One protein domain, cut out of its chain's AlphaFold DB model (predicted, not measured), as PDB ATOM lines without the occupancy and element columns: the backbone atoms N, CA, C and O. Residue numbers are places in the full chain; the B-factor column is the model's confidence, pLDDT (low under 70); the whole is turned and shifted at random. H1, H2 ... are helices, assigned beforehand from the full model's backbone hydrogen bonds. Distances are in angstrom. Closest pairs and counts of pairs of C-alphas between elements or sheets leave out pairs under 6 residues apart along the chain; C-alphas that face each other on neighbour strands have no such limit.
ATOM      1  N   GLN A  85     -28.487  -8.014  26.479       86.88
ATOM      2  CA  GLN A  85     -28.078  -8.220  25.094       86.88
ATOM      3  C   GLN A  85     -28.779  -9.448  24.513       86.88
ATOM      4  O   GLN A  85     -29.322  -9.373  23.412       86.88
ATOM      5  N   ILE A  86     -28.849 -10.542  25.279       87.69
ATOM      6  CA  ILE A  86     -29.581 -11.763  24.932       87.69
ATOM      7  C   ILE A  86     -31.058 -11.438  24.734       87.69
ATOM      8  O   ILE A  86     -31.629 -11.841  23.723       87.69
ATOM      9  N   LYS A  87     -31.672 -10.667  25.643       88.31
ATOM     10  CA  LYS A  87     -33.078 -10.265  25.507       88.31
ATOM     11  C   LYS A  87     -33.330  -9.526  24.188       88.31
ATOM     12  O   LYS A  87     -34.175  -9.953  23.405       88.31
ATOM     13  N   LYS A  88     -32.547  -8.478  23.906       90.88
ATOM     14  CA  LYS A  88     -32.662  -7.701  22.658       90.88
ATOM     15  C   LYS A  88     -32.433  -8.562  21.413       90.88
ATOM     16  O   LYS A  88     -33.132  -8.405  20.415       90.88
ATOM     17  N   MET A  89     -31.459  -9.473  21.459       92.88
ATOM     18  CA  MET A  89     -31.162 -10.380  20.350       92.88
ATOM     19  C   MET A  89     -32.318 -11.353  20.093       92.88
ATOM     20  O   MET A  89     -32.719 -11.524  18.945       92.88
ATOM     21  N   ARG A  90     -32.908 -11.931  21.145       92.88
ATOM     22  CA  ARG A  90     -34.066 -12.836  21.039       92.88
ATOM     23  C   ARG A  90     -35.302 -12.133  20.480       92.88
ATOM     24  O   ARG A  90     -35.942 -12.668  19.580       92.88
ATOM     25  N   GLU A  91     -35.592 -10.916  20.940       93.88
ATOM     26  CA  GLU A  91     -36.661 -10.080  20.373       93.88
ATOM     27  C   GLU A  91     -36.436  -9.830  18.872       93.88
ATOM     28  O   GLU A  91     -37.368  -9.914  18.074       93.88
ATOM     29  N   ARG A  92     -35.184  -9.584  18.462       94.50
ATOM     30  CA  ARG A  92     -34.822  -9.391  17.052       94.50
ATOM     31  C   ARG A  92     -34.995 -10.665  16.222       94.50
ATOM     32  O   ARG A  92     -35.490 -10.565  15.106       94.50
ATOM     33  N   ILE A  93     -34.601 -11.827  16.745       94.69
ATOM     34  CA  ILE A  93     -34.724 -13.124  16.058       94.69
ATOM     35  C   ILE A  93     -36.187 -13.396  15.682       94.69
ATOM     36  O   ILE A  93     -36.464 -13.715  14.529       94.69
ATOM     37  N   ILE A  94     -37.129 -13.179  16.608       93.44
ATOM     38  CA  ILE A  94     -38.572 -13.372  16.363       93.44
ATOM     39  C   ILE A  94     -39.054 -12.549  15.159       93.44
ATOM     40  O   ILE A  94     -39.824 -13.044  14.342       93.44
ATOM     41  N   LEU A  95     -38.565 -11.314  15.020       93.50
ATOM     42  CA  LEU A  95     -38.924 -10.396  13.930       93.50
ATOM     43  C   LEU A  95     -38.241 -10.703  12.585       93.50
ATOM     44  O   LEU A  95     -38.452  -9.953  11.624       93.50
ATOM     45  N   LEU A  96     -37.327 -11.674  12.547       94.81
ATOM     46  CA  LEU A  96     -36.543 -12.032  11.363       94.81
ATOM     47  C   LEU A  96     -36.916 -13.407  10.806       94.81
ATOM     48  O   LEU A  96     -36.834 -13.587   9.594       94.81
ATOM     49  N   ILE A  97     -37.327 -14.357  11.654       92.44
ATOM     50  CA  ILE A  97     -37.675 -15.725  11.231       92.44
ATOM     51  C   ILE A  97     -38.806 -15.726  10.194       92.44
ATOM     52  O   ILE A  97     -38.757 -16.476   9.222       92.44
ATOM     53  N   ASP A  98     -39.806 -14.862  10.372       87.25
ATOM     54  CA  ASP A  98     -40.955 -14.726   9.470       87.25
ATOM     55  C   ASP A  98     -40.590 -14.167   8.083       87.25
ATOM     56  O   ASP A  98     -41.362 -14.299   7.135       87.25
ATOM     57  N   LYS A  99     -39.403 -13.568   7.953       92.69
ATOM     58  CA  LYS A  99     -38.873 -12.982   6.713       92.69
ATOM     59  C   LYS A  99     -37.874 -13.884   5.995       92.69
ATOM     60  O   LYS A  99     -37.354 -13.485   4.952       92.69
ATOM     61  N   LEU A 100     -37.569 -15.061   6.541       91.94
ATOM     62  CA  LEU A 100     -36.666 -16.010   5.896       91.94
ATOM     63  C   LEU A 100     -37.337 -16.637   4.660       91.94
ATOM     64  O   LEU A 100     -38.485 -17.081   4.761       91.94
ATOM     65  N   PRO A 101     -36.632 -16.723   3.513       92.50
ATOM     66  CA  PRO A 101     -37.085 -17.501   2.361       92.50
ATOM     67  C   PRO A 101     -37.428 -18.944   2.743       92.50
ATOM     68  O   PRO A 101     -36.738 -19.538   3.574       92.50
ATOM     69  N   GLU A 102     -38.445 -19.527   2.107       84.19
ATOM     70  CA  GLU A 102     -38.942 -20.877   2.417       84.19
ATOM     71  C   GLU A 102     -37.826 -21.935   2.401       84.19
ATOM     72  O   GLU A 102     -37.686 -22.698   3.357       84.19
ATOM     73  N   ASP A 103     -36.947 -21.887   1.396       81.38
ATOM     74  CA  ASP A 103     -35.813 -22.810   1.260       81.38
ATOM     75  C   ASP A 103     -34.791 -22.689   2.407       81.38
ATOM     76  O   ASP A 103     -34.161 -23.671   2.793       81.38
ATOM     77  N   THR A 104     -34.669 -21.507   3.022       87.00
ATOM     78  CA  THR A 104     -33.730 -21.250   4.132       87.00
ATOM     79  C   THR A 104     -34.312 -21.573   5.509       87.00
ATOM     80  O   THR A 104     -33.577 -21.664   6.491       87.00
ATOM     81  N   GLN A 105     -35.630 -21.795   5.603       87.69
ATOM     82  CA  GLN A 105     -36.278 -22.192   6.859       87.69
ATOM     83  C   GLN A 105     -35.771 -23.559   7.339       87.69
ATOM     84  O   GLN A 105     -35.685 -23.805   8.543       87.69
ATOM     85  N   ALA A 106     -35.437 -24.464   6.412       85.94
ATOM     86  CA  ALA A 106     -34.850 -25.761   6.742       85.94
ATOM     87  C   ALA A 106     -33.445 -25.618   7.339       85.94
ATOM     88  O   ALA A 106     -33.153 -26.233   8.364       85.94
ATOM     89  N   ASP A 107     -32.612 -24.761   6.752       85.56
ATOM     90  CA  ASP A 107     -31.272 -24.478   7.266       85.56
ATOM     91  C   ASP A 107     -31.320 -23.787   8.627       85.56
ATOM     92  O   ASP A 107     -30.544 -24.135   9.513       85.56
ATOM     93  N   PHE A 108     -32.277 -22.878   8.838       90.19
ATOM     94  CA  PHE A 108     -32.498 -22.260  10.142       90.19
ATOM     95  C   PHE A 108     -32.835 -23.292  11.225       90.19
ATOM     96  O   PHE A 108     -32.244 -23.247  12.300       90.19
ATOM     97  N   ARG A 109     -33.722 -24.261  10.946       90.06
ATOM     98  CA  ARG A 109     -34.020 -25.352  11.895       90.06
ATOM     99  C   ARG A 109     -32.786 -26.193  12.211       90.06
ATOM    100  O   ARG A 109     -32.508 -26.422  13.378       90.06
ATOM    101  N   ASN A 110     -32.009 -26.569  11.197       88.19
ATOM    102  CA  ASN A 110     -30.768 -27.309  11.428       88.19
ATOM    103  C   ASN A 110     -29.764 -26.481  12.256       88.19
ATOM    104  O   ASN A 110     -29.069 -27.021  13.109       88.19
ATOM    105  N   LEU A 111     -29.675 -25.164  12.037       90.00
ATOM    106  CA  LEU A 111     -28.827 -24.296  12.858       90.00
ATOM    107  C   LEU A 111     -29.300 -24.244  14.313       90.00
ATOM    108  O   LEU A 111     -28.450 -24.243  15.199       90.00
ATOM    109  N   LEU A 112     -30.613 -24.234  14.562       92.38
ATOM    110  CA  LEU A 112     -31.156 -24.336  15.920       92.38
ATOM    111  C   LEU A 112     -30.722 -25.647  16.584       92.38
ATOM    112  O   LEU A 112     -30.143 -25.595  17.667       92.38
ATOM    113  N   ASP A 113     -30.893 -26.781  15.897       91.31
ATOM    114  CA  ASP A 113     -30.491 -28.103  16.397       91.31
ATOM    115  C   ASP A 113     -28.998 -28.141  16.765       91.31
ATOM    116  O   ASP A 113     -28.615 -28.651  17.820       91.31
ATOM    117  N   PHE A 114     -28.137 -27.556  15.922       90.50
ATOM    118  CA  PHE A 114     -26.718 -27.423  16.244       90.50
ATOM    119  C   PHE A 114     -26.491 -26.543  17.477       90.50
ATOM    120  O   PHE A 114     -25.715 -26.919  18.355       90.50
ATOM    121  N   THR A 115     -27.127 -25.371  17.555       92.75
ATOM    122  CA  THR A 115     -26.918 -24.463  18.688       92.75
ATOM    123  C   THR A 115     -27.397 -25.053  20.006       92.75
ATOM    124  O   THR A 115     -26.743 -24.811  21.017       92.75
ATOM    125  N   ASP A 116     -28.472 -25.840  19.997       93.25
ATOM    126  CA  ASP A 116     -28.973 -26.536  21.182       93.25
ATOM    127  C   ASP A 116     -27.966 -27.602  21.630       93.25
ATOM    128  O   ASP A 116     -27.508 -27.581  22.772       93.25
ATOM    129  N   LEU A 117     -27.502 -28.448  20.703       91.50
ATOM    130  CA  LEU A 117     -26.469 -29.451  20.984       91.50
ATOM    131  C   LEU A 117     -25.165 -28.825  21.505       91.50
ATOM    132  O   LEU A 117     -24.568 -29.318  22.464       91.50
ATOM    133  N   PHE A 118     -24.707 -27.738  20.881       91.75
ATOM    134  CA  PHE A 118     -23.487 -27.043  21.287       91.75
ATOM    135  C   PHE A 118     -23.641 -26.392  22.670       91.75
ATOM    136  O   PHE A 118     -22.721 -26.436  23.486       91.75
ATOM    137  N   GLN A 119     -24.811 -25.820  22.976       93.00
ATOM    138  CA  GLN A 119     -25.111 -25.281  24.307       93.00
ATOM    139  C   GLN A 119     -25.121 -26.378  25.374       93.00
ATOM    140  O   GLN A 119     -24.500 -26.200  26.425       93.00
ATOM    141  N   ASP A 120     -25.755 -27.517  25.092       92.12
ATOM    142  CA  ASP A 120     -25.766 -28.679  25.983       92.12
ATOM    143  C   ASP A 120     -24.351 -29.190  26.247       92.12
ATOM    144  O   ASP A 120     -23.965 -29.434  27.394       92.12
ATOM    145  N   ARG A 121     -23.522 -29.271  25.203       91.19
ATOM    146  CA  ARG A 121     -22.114 -29.646  25.330       91.19
ATOM    147  C   ARG A 121     -21.327 -28.657  26.191       91.19
ATOM    148  O   ARG A 121     -20.574 -29.070  27.078       91.19
ATOM    149  N   MET A 122     -21.513 -27.358  25.979       91.56
ATOM    150  CA  MET A 122     -20.847 -26.331  26.776       91.56
ATOM    151  C   MET A 122     -21.264 -26.355  28.248       91.56
ATOM    152  O   MET A 122     -20.430 -26.163  29.142       91.56
ATOM    153  N   MET A 123     -22.541 -26.624  28.511       90.31
ATOM    154  CA  MET A 123     -23.066 -26.832  29.855       90.31
ATOM    155  C   MET A 123     -22.446 -28.074  30.500       90.31
ATOM    156  O   MET A 123     -21.915 -27.966  31.605       90.31
ATOM    157  N   PHE A 124     -22.396 -29.201  29.783       90.25
ATOM    158  CA  PHE A 124     -21.740 -30.424  30.245       90.25
ATOM    159  C   PHE A 124     -20.270 -30.188  30.618       90.25
ATOM    160  O   PHE A 124     -19.849 -30.565  31.707       90.25
ATOM    161  N   LEU A 125     -19.480 -29.533  29.758       90.38
ATOM    162  CA  LEU A 125     -18.068 -29.250  30.053       90.38
ATOM    163  C   LEU A 125     -17.906 -28.335  31.273       90.38
ATOM    164  O   LEU A 125     -16.984 -28.521  32.069       90.38
ATOM    165  N   SER A 126     -18.802 -27.358  31.428       90.75
ATOM    166  CA  SER A 126     -18.807 -26.458  32.582       90.75
ATOM    167  C   SER A 126     -19.117 -27.205  33.880       90.75
ATOM    168  O   SER A 126     -18.500 -26.932  34.907       90.75
ATOM    169  N   ASP A 127     -20.054 -28.149  33.848       90.88
ATOM    170  CA  ASP A 127     -20.439 -28.926  35.026       90.88
ATOM    171  C   ASP A 127     -19.409 -30.021  35.341       90.88
ATOM    172  O   ASP A 127     -19.085 -30.239  36.507       90.88
ATOM    173  N   LEU A 128     -18.789 -30.624  34.320       88.44
ATOM    174  CA  LEU A 128     -17.656 -31.539  34.475       88.44
ATOM    175  C   LEU A 128     -16.464 -30.848  35.150       88.44
ATOM    176  O   LEU A 128     -15.832 -31.428  36.029       88.44
ATOM    177  N   LEU A 129     -16.165 -29.600  34.779       89.75
ATOM    178  CA  LEU A 129     -15.126 -28.801  35.430       89.75
ATOM    179  C   LEU A 129     -15.386 -28.655  36.938       89.75
ATOM    180  O   LEU A 129     -14.476 -28.850  37.747       89.75
ATOM    181  N   LEU A 130     -16.630 -28.335  37.311       89.94
ATOM    182  CA  LEU A 130     -17.044 -28.207  38.710       89.94
ATOM    183  C   LEU A 130     -16.968 -29.550  39.441       89.94
ATOM    184  O   LEU A 130     -16.473 -29.604  40.565       89.94
ATOM    185  N   TYR A 131     -17.413 -30.629  38.798       88.81
ATOM    186  CA  TYR A 131     -17.324 -31.981  39.336       88.81
ATOM    187  C   TYR A 131     -15.872 -32.377  39.631       88.81
ATOM    188  O   TYR A 131     -15.564 -32.753  40.758       88.81
ATOM    189  N   LEU A 132     -14.964 -32.219  38.661       85.81
ATOM    190  CA  LEU A 132     -13.545 -32.556  38.822       85.81
ATOM    191  C   LEU A 132     -12.876 -31.735  39.930       85.81
ATOM    192  O   LEU A 132     -12.038 -32.258  40.664       85.81
ATOM    193  N   PHE A 133     -13.250 -30.459  40.067       86.94
ATOM    194  CA  PHE A 133     -12.808 -29.627  41.182       86.94
ATOM    195  C   PHE A 133     -13.274 -30.203  42.525       86.94
ATOM    196  O   PHE A 133     -12.454 -30.445  43.409       86.94
ATOM    197  N   LEU A 134     -14.572 -30.476  42.675       88.12
ATOM    198  CA  LEU A 134     -15.130 -31.011  43.920       88.12
ATOM    199  C   LEU A 134     -14.536 -32.381  44.274       88.12
ATOM    200  O   LEU A 134     -14.168 -32.606  45.424       88.12
ATOM    201  N   GLU A 135     -14.391 -33.271  43.294       85.38
ATOM    202  CA  GLU A 135     -13.829 -34.611  43.480       85.38
ATOM    203  C   GLU A 135     -12.372 -34.597  43.929       85.38
ATOM    204  O   GLU A 135     -11.963 -35.436  44.730       85.38
ATOM    205  N   ARG A 136     -11.582 -33.644  43.431       81.75
ATOM    206  CA  ARG A 136     -10.175 -33.519  43.806       81.75
ATOM    207  C   ARG A 136      -9.988 -32.859  45.167       81.75
ATOM    208  O   ARG A 136      -9.108 -33.266  45.922       81.75
ATOM    209  N   GLU A 137     -10.778 -31.835  45.466       83.25
ATOM    210  CA  GLU A 137     -10.631 -31.066  46.703       83.25
ATOM    211  C   GLU A 137     -11.360 -31.713  47.896       83.25
ATOM    212  O   GLU A 137     -11.104 -31.340  49.046       83.25
ATOM    213  N   LYS A 138     -12.240 -32.707  47.673       79.38
ATOM    214  CA  LYS A 138     -12.955 -33.384  48.766       79.38
ATOM    215  C   LYS A 138     -11.977 -33.979  49.783       79.38
ATOM    216  O   LYS A 138     -11.090 -34.763  49.455       79.38
ATOM    217  N   GLY A 139     -12.143 -33.608  51.050       68.56
ATOM    218  CA  GLY A 139     -11.293 -34.096  52.140       68.56
ATOM    219  C   GLY A 139      -9.850 -33.573  52.125       68.56
ATOM    220  O   GLY A 139      -9.055 -34.002  52.963       68.56
ATOM    221  N   SER A 140      -9.496 -32.644  51.228       67.25
ATOM    222  CA  SER A 140      -8.200 -31.969  51.284       67.25
ATOM    223  C   SER A 140      -8.159 -31.009  52.476       67.25
ATOM    224  O   SER A 140      -8.967 -30.092  52.591       67.25
ATOM    225  N   PHE A 141      -7.185 -31.199  53.369       58.72
ATOM    226  CA  PHE A 141      -6.928 -30.289  54.495       58.72
ATOM    227  C   PHE A 141      -6.102 -29.057  54.095       58.72
ATOM    228  O   PHE A 141      -5.920 -28.150  54.906       58.72
ATOM    229  N   LYS A 142      -5.568 -29.023  52.866       58.41
ATOM    230  CA  LYS A 142      -4.813 -27.888  52.323       58.41
ATOM    231  C   LYS A 142      -5.650 -27.211  51.247       58.41
ATOM    232  O   LYS A 142      -6.091 -27.877  50.315       58.41
ATOM    233  N   SER A 143      -5.828 -25.898  51.358       58.19
ATOM    234  CA  SER A 143      -6.423 -25.098  50.290       58.19
ATOM    235  C   SER A 143      -5.584 -25.241  49.022       58.19
ATOM    236  O   SER A 143      -4.395 -24.915  49.020       58.19
ATOM    237  N   SER A 144      -6.187 -25.732  47.947       57.19
ATOM    238  CA  SER A 144      -5.602 -25.629  46.616       57.19
ATOM    239  C   SER A 144      -5.674 -24.170  46.173       57.19
ATOM    240  O   SER A 144      -6.751 -23.635  45.930       57.19
ATOM    241  N   GLU A 145      -4.523 -23.499  46.124       59.09
ATOM    242  CA  GLU A 145      -4.416 -22.116  45.630       59.09
ATOM    243  C   GLU A 145      -4.472 -22.038  44.094       59.09
ATOM    244  O   GLU A 145      -4.519 -20.950  43.525       59.09
ATOM    245  N   ASP A 146      -4.465 -23.181  43.400       73.00
ATOM    246  CA  ASP A 146      -4.147 -23.233  41.979       73.00
ATOM    247  C   ASP A 146      -5.341 -23.650  41.114       73.00
ATOM    248  O   ASP A 146      -5.411 -24.760  40.575       73.00
ATOM    249  N   ILE A 147      -6.285 -22.719  40.960       80.94
ATOM    250  CA  ILE A 147      -7.425 -22.869  40.045       80.94
ATOM    251  C   ILE A 147      -6.990 -22.964  38.570       80.94
ATOM    252  O   ILE A 147      -7.752 -23.452  37.733       80.94
ATOM    253  N   SER A 148      -5.761 -22.535  38.246       82.88
ATOM    254  CA  SER A 148      -5.266 -22.449  36.868       82.88
ATOM    255  C   SER A 148      -5.275 -23.802  36.161       82.88
ATOM    256  O   SER A 148      -5.685 -23.877  35.012       82.88
ATOM    257  N   LYS A 149      -4.985 -24.899  36.871       82.06
ATOM    258  CA  LYS A 149      -5.001 -26.259  36.307       82.06
ATOM    259  C   LYS A 149      -6.372 -26.676  35.774       82.06
ATOM    260  O   LYS A 149      -6.455 -27.392  34.779       82.06
ATOM    261  N   TYR A 150      -7.442 -26.246  36.437       83.88
ATOM    262  CA  TYR A 150      -8.809 -26.528  36.005       83.88
ATOM    263  C   TYR A 150      -9.176 -25.665  34.790       83.88
ATOM    264  O   TYR A 150      -9.775 -26.157  33.834       83.88
ATOM    265  N   LEU A 151      -8.749 -24.399  34.786       86.94
ATOM    266  CA  LEU A 151      -8.927 -23.500  33.645       86.94
ATOM    267  C   LEU A 151      -8.126 -23.956  32.416       86.94
ATOM    268  O   LEU A 151      -8.657 -23.925  31.311       86.94
ATOM    269  N   ASP A 152      -6.903 -24.453  32.602       86.50
ATOM    270  CA  ASP A 152      -6.064 -25.018  31.542       86.50
ATOM    271  C   ASP A 152      -6.702 -26.272  30.940       86.50
ATOM    272  O   ASP A 152      -6.763 -26.411  29.717       86.50
ATOM    273  N   PHE A 153      -7.231 -27.170  31.779       85.38
ATOM    274  CA  PHE A 153      -8.000 -28.326  31.316       85.38
ATOM    275  C   PHE A 153      -9.210 -27.894  30.478       85.38
ATOM    276  O   PHE A 153      -9.416 -28.405  29.375       85.38
ATOM    277  N   PHE A 154      -9.993 -26.932  30.974       88.12
ATOM    278  CA  PHE A 154     -11.171 -26.426  30.273       88.12
ATOM    279  C   PHE A 154     -10.799 -25.774  28.935       88.12
ATOM    280  O   PHE A 154     -11.415 -26.065  27.910       88.12
ATOM    281  N   HIS A 155      -9.735 -24.968  28.918       90.31
ATOM    282  CA  HIS A 155      -9.193 -24.360  27.709       90.31
ATOM    283  C   HIS A 155      -8.771 -25.413  26.678       90.31
ATOM    284  O   HIS A 155      -9.165 -25.313  25.521       90.31
ATOM    285  N   GLN A 156      -8.037 -26.455  27.080       89.69
ATOM    286  CA  GLN A 156      -7.633 -27.528  26.164       89.69
ATOM    287  C   GLN A 156      -8.833 -28.276  25.572       89.69
ATOM    288  O   GLN A 156      -8.800 -28.656  24.400       89.69
ATOM    289  N   LYS A 157      -9.890 -28.502  26.363       88.94
ATOM    290  CA  LYS A 157     -11.120 -29.148  25.883       88.94
ATOM    291  C   LYS A 157     -11.846 -28.274  24.865       88.94
ATOM    292  O   LYS A 157     -12.185 -28.775  23.798       88.94
ATOM    293  N   LEU A 158     -12.000 -26.986  25.166       91.38
ATOM    294  CA  LEU A 158     -12.577 -26.008  24.246       91.38
ATOM    295  C   LEU A 158     -11.783 -25.906  22.947       91.38
ATOM    296  O   LEU A 158     -12.361 -25.954  21.870       91.38
ATOM    297  N   PHE A 159     -10.461 -25.789  23.049       92.00
ATOM    298  CA  PHE A 159      -9.582 -25.633  21.898       92.00
ATOM    299  C   PHE A 159      -9.736 -26.794  20.911       92.00
ATOM    300  O   PHE A 159     -10.031 -26.556  19.747       92.00
ATOM    301  N   ARG A 160      -9.670 -28.041  21.395       89.25
ATOM    302  CA  ARG A 160      -9.874 -29.236  20.556       89.25
ATOM    303  C   ARG A 160     -11.256 -29.291  19.915       89.25
ATOM    304  O   ARG A 160     -11.403 -29.791  18.807       89.25
ATOM    305  N   GLU A 161     -12.274 -28.829  20.633       92.12
ATOM    306  CA  GLU A 161     -13.637 -28.790  20.118       92.12
ATOM    307  C   GLU A 161     -13.778 -27.766  18.987       92.12
ATOM    308  O   GLU A 161     -14.362 -28.074  17.950       92.12
ATOM    309  N   PHE A 162     -13.169 -26.587  19.133       92.19
ATOM    310  CA  PHE A 162     -13.118 -25.584  18.069       92.19
ATOM    311  C   PHE A 162     -12.262 -26.017  16.878       92.19
ATOM    312  O   PHE A 162     -12.671 -25.763  15.748       92.19
ATOM    313  N   GLU A 163     -11.120 -26.673  17.103       92.81
ATOM    314  CA  GLU A 163     -10.306 -27.258  16.028       92.81
ATOM    315  C   GLU A 163     -11.136 -28.245  15.206       92.81
ATOM    316  O   GLU A 163     -11.226 -28.108  13.989       92.81
ATOM    317  N   PHE A 164     -11.830 -29.172  15.871       90.88
ATOM    318  CA  PHE A 164     -12.664 -30.145  15.175       90.88
ATOM    319  C   PHE A 164     -13.806 -29.476  14.403       90.88
ATOM    320  O   PHE A 164     -14.005 -29.770  13.229       90.88
ATOM    321  N   ILE A 165     -14.522 -28.525  15.020       91.44
ATOM    322  CA  ILE A 165     -15.567 -27.750  14.331       91.44
ATOM    323  C   ILE A 165     -15.000 -27.074  13.075       91.44
ATOM    324  O   ILE A 165     -15.640 -27.115  12.029       91.44
ATOM    325  N   GLN A 166     -13.809 -26.475  13.150       89.81
ATOM    326  CA  GLN A 166     -13.163 -25.855  11.991       89.81
ATOM    327  C   GLN A 166     -12.834 -26.863  10.884       89.81
ATOM    328  O   GLN A 166     -12.988 -26.527   9.712       89.81
ATOM    329  N   GLU A 167     -12.417 -28.078  11.236       88.94
ATOM    330  CA  GLU A 167     -12.102 -29.144  10.278       88.94
ATOM    331  C   GLU A 167     -13.337 -29.641   9.514       88.94
ATOM    332  O   GLU A 167     -13.251 -29.910   8.314       88.94
ATOM    333  N   ILE A 168     -14.486 -29.740  10.190       88.88
ATOM    334  CA  ILE A 168     -15.722 -30.272   9.593       88.88
ATOM    335  C   ILE A 168     -16.621 -29.196   8.967       88.88
ATOM    336  O   ILE A 168     -17.610 -29.521   8.308       88.88
ATOM    337  N   ILE A 169     -16.307 -27.902   9.137       86.06
ATOM    338  CA  ILE A 169     -17.012 -26.831   8.421       86.06
ATOM    339  C   ILE A 169     -16.730 -26.981   6.923       86.06
ATOM    340  O   ILE A 169     -15.644 -26.683   6.426       86.06
ATOM    341  N   GLN A 170     -17.752 -27.407   6.185       77.38
ATOM    342  CA  GLN A 170     -17.719 -27.518   4.733       77.38
ATOM    343  C   GLN A 170     -18.943 -26.844   4.101       77.38
ATOM    344  O   GLN A 170     -20.011 -26.795   4.718       77.38
ATOM    345  N   PRO A 171     -18.832 -26.338   2.857       70.12
ATOM    346  CA  PRO A 171     -19.993 -25.914   2.085       70.12
ATOM    347  C   PRO A 171     -20.945 -27.101   1.888       70.12
ATOM    348  O   PRO A 171     -20.589 -28.088   1.249       70.12
ATOM    349  N   GLY A 172     -22.154 -27.025   2.437       69.06
ATOM    350  CA  GLY A 172     -23.093 -28.141   2.393       69.06
ATOM    351  C   GLY A 172     -24.207 -28.020   3.424       69.06
ATOM    352  O   GLY A 172     -24.450 -26.952   3.981       69.06
ATOM    353  N   SER A 173     -24.907 -29.128   3.662       74.25
ATOM    354  CA  SER A 173     -26.016 -29.169   4.615       74.25
ATOM    355  C   SER A 173     -25.511 -29.168   6.059       74.25
ATOM    356  O   SER A 173     -24.743 -30.050   6.446       74.25
ATOM    357  N   VAL A 174     -26.041 -28.255   6.880       81.12
ATOM    358  CA  VAL A 174     -25.833 -28.202   8.343       81.12
ATOM    359  C   VAL A 174     -26.127 -29.552   9.013       81.12
ATOM    360  O   VAL A 174     -25.501 -29.915  10.003       81.12
ATOM    361  N   LYS A 175     -27.028 -30.353   8.437       82.44
ATOM    362  CA  LYS A 175     -27.347 -31.695   8.930       82.44
ATOM    363  C   LYS A 175     -26.141 -32.643   8.926       82.44
ATOM    364  O   LYS A 175     -25.976 -33.404   9.874       82.44
ATOM    365  N   ASN A 176     -25.308 -32.612   7.884       86.38
ATOM    366  CA  ASN A 176     -24.119 -33.469   7.815       86.38
ATOM    367  C   ASN A 176     -23.088 -33.043   8.858       86.38
ATOM    368  O   ASN A 176     -22.554 -33.883   9.572       86.38
ATOM    369  N   PHE A 177     -22.906 -31.731   9.013       88.88
ATOM    370  CA  PHE A 177     -22.067 -31.161  10.059       88.88
ATOM    371  C   PHE A 177     -22.507 -31.622  11.463       88.88
ATOM    372  O   PHE A 177     -21.674 -32.062  12.252       88.88
ATOM    373  N   ILE A 178     -23.813 -31.622  11.765       90.12
ATOM    374  CA  ILE A 178     -24.332 -32.136  13.048       90.12
ATOM    375  C   ILE A 178     -24.028 -33.628  13.221       90.12
ATOM    376  O   ILE A 178     -23.651 -34.048  14.313       90.12
ATOM    377  N   LEU A 179     -24.178 -34.444  12.174       90.25
ATOM    378  CA  LEU A 179     -23.881 -35.880  12.246       90.25
ATOM    379  C   LEU A 179     -22.399 -36.149  12.537       90.25
ATOM    380  O   LEU A 179     -22.082 -36.985  13.380       90.25
ATOM    381  N   GLU A 180     -21.493 -35.420  11.891       92.19
ATOM    382  CA  GLU A 180     -20.053 -35.543  12.141       92.19
ATOM    383  C   GLU A 180     -19.684 -35.074  13.553       92.19
ATOM    384  O   GLU A 180     -18.956 -35.763  14.272       92.19
ATOM    385  N   TYR A 181     -20.252 -33.949  13.994       92.69
ATOM    386  CA  TYR A 181     -20.035 -33.417  15.336       92.69
ATOM    387  C   TYR A 181     -20.580 -34.334  16.436       92.69
ATOM    388  O   TYR A 181     -19.881 -34.611  17.408       92.69
ATOM    389  N   THR A 182     -21.787 -34.874  16.274       91.75
ATOM    390  CA  THR A 182     -22.357 -35.848  17.223       91.75
ATOM    391  C   THR A 182     -21.561 -37.150  17.268       91.75
ATOM    392  O   THR A 182     -21.345 -37.679  18.358       91.75
ATOM    393  N   GLY A 183     -21.075 -37.640  16.122       91.81
ATOM    394  CA  GLY A 183     -20.183 -38.800  16.061       91.81
ATOM    395  C   GLY A 183     -18.893 -38.574  16.850       91.81
ATOM    396  O   GLY A 183     -18.549 -39.370  17.722       91.81
ATOM    397  N   TRP A 184     -18.233 -37.436  16.634       92.81
ATOM    398  CA  TRP A 184     -17.038 -37.067  17.395       92.81
ATOM    399  C   TRP A 184     -17.314 -36.901  18.892       92.81
ATOM    400  O   TRP A 184     -16.516 -37.341  19.723       92.81
ATOM    401  N   LEU A 185     -18.449 -36.300  19.267       90.88
ATOM    402  CA  LEU A 185     -18.845 -36.181  20.670       90.88
ATOM    403  C   LEU A 185     -19.019 -37.550  21.331       90.88
ATOM    404  O   LEU A 185     -18.599 -37.702  22.478       90.88
ATOM    405  N   ALA A 186     -19.592 -38.532  20.631       87.94
ATOM    406  CA  ALA A 186     -19.741 -39.892  21.142       87.94
ATOM    407  C   ALA A 186     -18.374 -40.537  21.427       87.94
ATOM    408  O   ALA A 186     -18.160 -41.046  22.528       87.94
ATOM    409  N   ASP A 187     -17.418 -40.413  20.503       86.69
ATOM    410  CA  ASP A 187     -16.048 -40.904  20.703       86.69
ATOM    411  C   ASP A 187     -15.374 -40.224  21.906       86.69
ATOM    412  O   ASP A 187     -14.733 -40.869  22.737       86.69
ATOM    413  N   LYS A 188     -15.555 -38.905  22.058       82.69
ATOM    414  CA  LYS A 188     -14.988 -38.152  23.187       82.69
ATOM    415  C   LYS A 188     -15.681 -38.405  24.514       82.69
ATOM    416  O   LYS A 188     -15.056 -38.190  25.553       82.69
ATOM    417  N   PHE A 189     -16.946 -38.801  24.506       75.19
ATOM    418  CA  PHE A 189     -17.649 -39.181  25.721       75.19
ATOM    419  C   PHE A 189     -17.088 -40.492  26.275       75.19
ATOM    420  O   PHE A 189     -16.754 -40.541  27.455       75.19
ATOM    421  N   LEU A 190     -16.851 -41.485  25.412       65.31
ATOM    422  CA  LEU A 190     -16.199 -42.749  25.780       65.31
ATOM    423  C   LEU A 190     -14.804 -42.525  26.390       65.31
ATOM    424  O   LEU A 190     -14.462 -43.128  27.405       65.31
ATOM    425  N   ASP A 191     -14.026 -41.591  25.834       65.81
ATOM    426  CA  ASP A 191     -12.725 -41.199  26.397       65.81
ATOM    427  C   ASP A 191     -12.840 -40.561  27.800       65.81
ATOM    428  O   ASP A 191     -11.887 -40.595  28.580       65.81
ATOM    429  N   MET A 192     -13.973 -39.921  28.120       66.62
ATOM    430  CA  MET A 192     -14.198 -39.239  29.401       66.62
ATOM    431  C   MET A 192     -14.892 -40.103  30.451       66.62
ATOM    432  O   MET A 192     -14.649 -39.869  31.629       66.62
ATOM    433  N   GLU A 193     -15.674 -41.115  30.073       55.44
ATOM    434  CA  GLU A 193     -16.147 -42.141  31.017       55.44
ATOM    435  C   GLU A 193     -14.976 -42.870  31.685       55.44
ATOM    436  O   GLU A 193     -15.065 -43.236  32.845       55.44
ATOM    437  N   ALA A 194     -13.827 -42.998  31.013       53.34
ATOM    438  CA  ALA A 194     -12.609 -43.521  31.635       53.34
ATOM    439  C   ALA A 194     -12.044 -42.625  32.764       53.34
ATOM    440  O   ALA A 194     -11.141 -43.048  33.488       53.34
ATOM    441  N   LEU A 195     -12.523 -41.381  32.884       55.16
ATOM    442  CA  LEU A 195     -12.112 -40.404  33.898       55.16
ATOM    443  C   LEU A 195     -13.146 -40.226  35.026       55.16
ATOM    444  O   LEU A 195     -12.825 -39.534  35.996       55.16
TER     445      LEU A 195
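What this domain is: This is residues 85 to 195 of the 196 residues of an uncharacterized protein of Candidatus Aminicenantes bacterium (UniProt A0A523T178). One long helix, H2, makes the longest axis; H3 and H4 each pack on a part of it, their centres making a triangle with its own in a loose up-and-down bundle of three. H1 folds back beside the first part of H2 as an arm, residues 85 to 96 sticking out, and residues 137 to 143 stick out at the other end. The printed part has 111 residues with four named helices, H1 to H4 in order, and no named strand: all helix. It is loose, with a radius of gyration of the C-alphas of 18.6 A and spans of 61 by 33 by 18 A.

Where its parts are: Find C-alpha 102 at (-38.942, -20.877, 2.417); from there H2, residues 102 to 137, runs 53.5 A to C-alpha 137 at (-10.631, -31.066, 46.703). H3 is residues 148 to 168, 30.2 A long. H4, residues 174 to 193, measures 28.3 A and ends at (-16.147, -42.141, 31.017). H1 is residues 85 to 97, 18.5 A.

How they stand to each other: Look first at residues 125 to 133 of H2, which touch H3; the closest C-alphas, of Leu 129 and Tyr 150, are 6.7 A apart, and this hairpin has a shallow tilt of 24 degrees, opposite ways. Residues 107 to 114 of H2 touch H4, closest at the C-alphas of Asn 110 and Val 174, 5.9 A, the same way at a shallow 14 degrees. H3 and H4, also a hairpin, touch at the C-alphas of Ile 168 and Phe 177, 6.4 A. H1 is close to H2 but not clearly touching, and apart from H3 and H4. Each O i to N i+4 pair is within hydrogen-bond range in H3 and H4, 8 of 9 in H1 and 30 of 32 in H2.

The domain as a whole: The C-alphas of Glu 102 and Phe 141, the two farthest apart, are 61.9 A apart. The printed part has no cut, and no link is long. Confidence is under 70 at residues 139 to 145, 172 and 190 to 195.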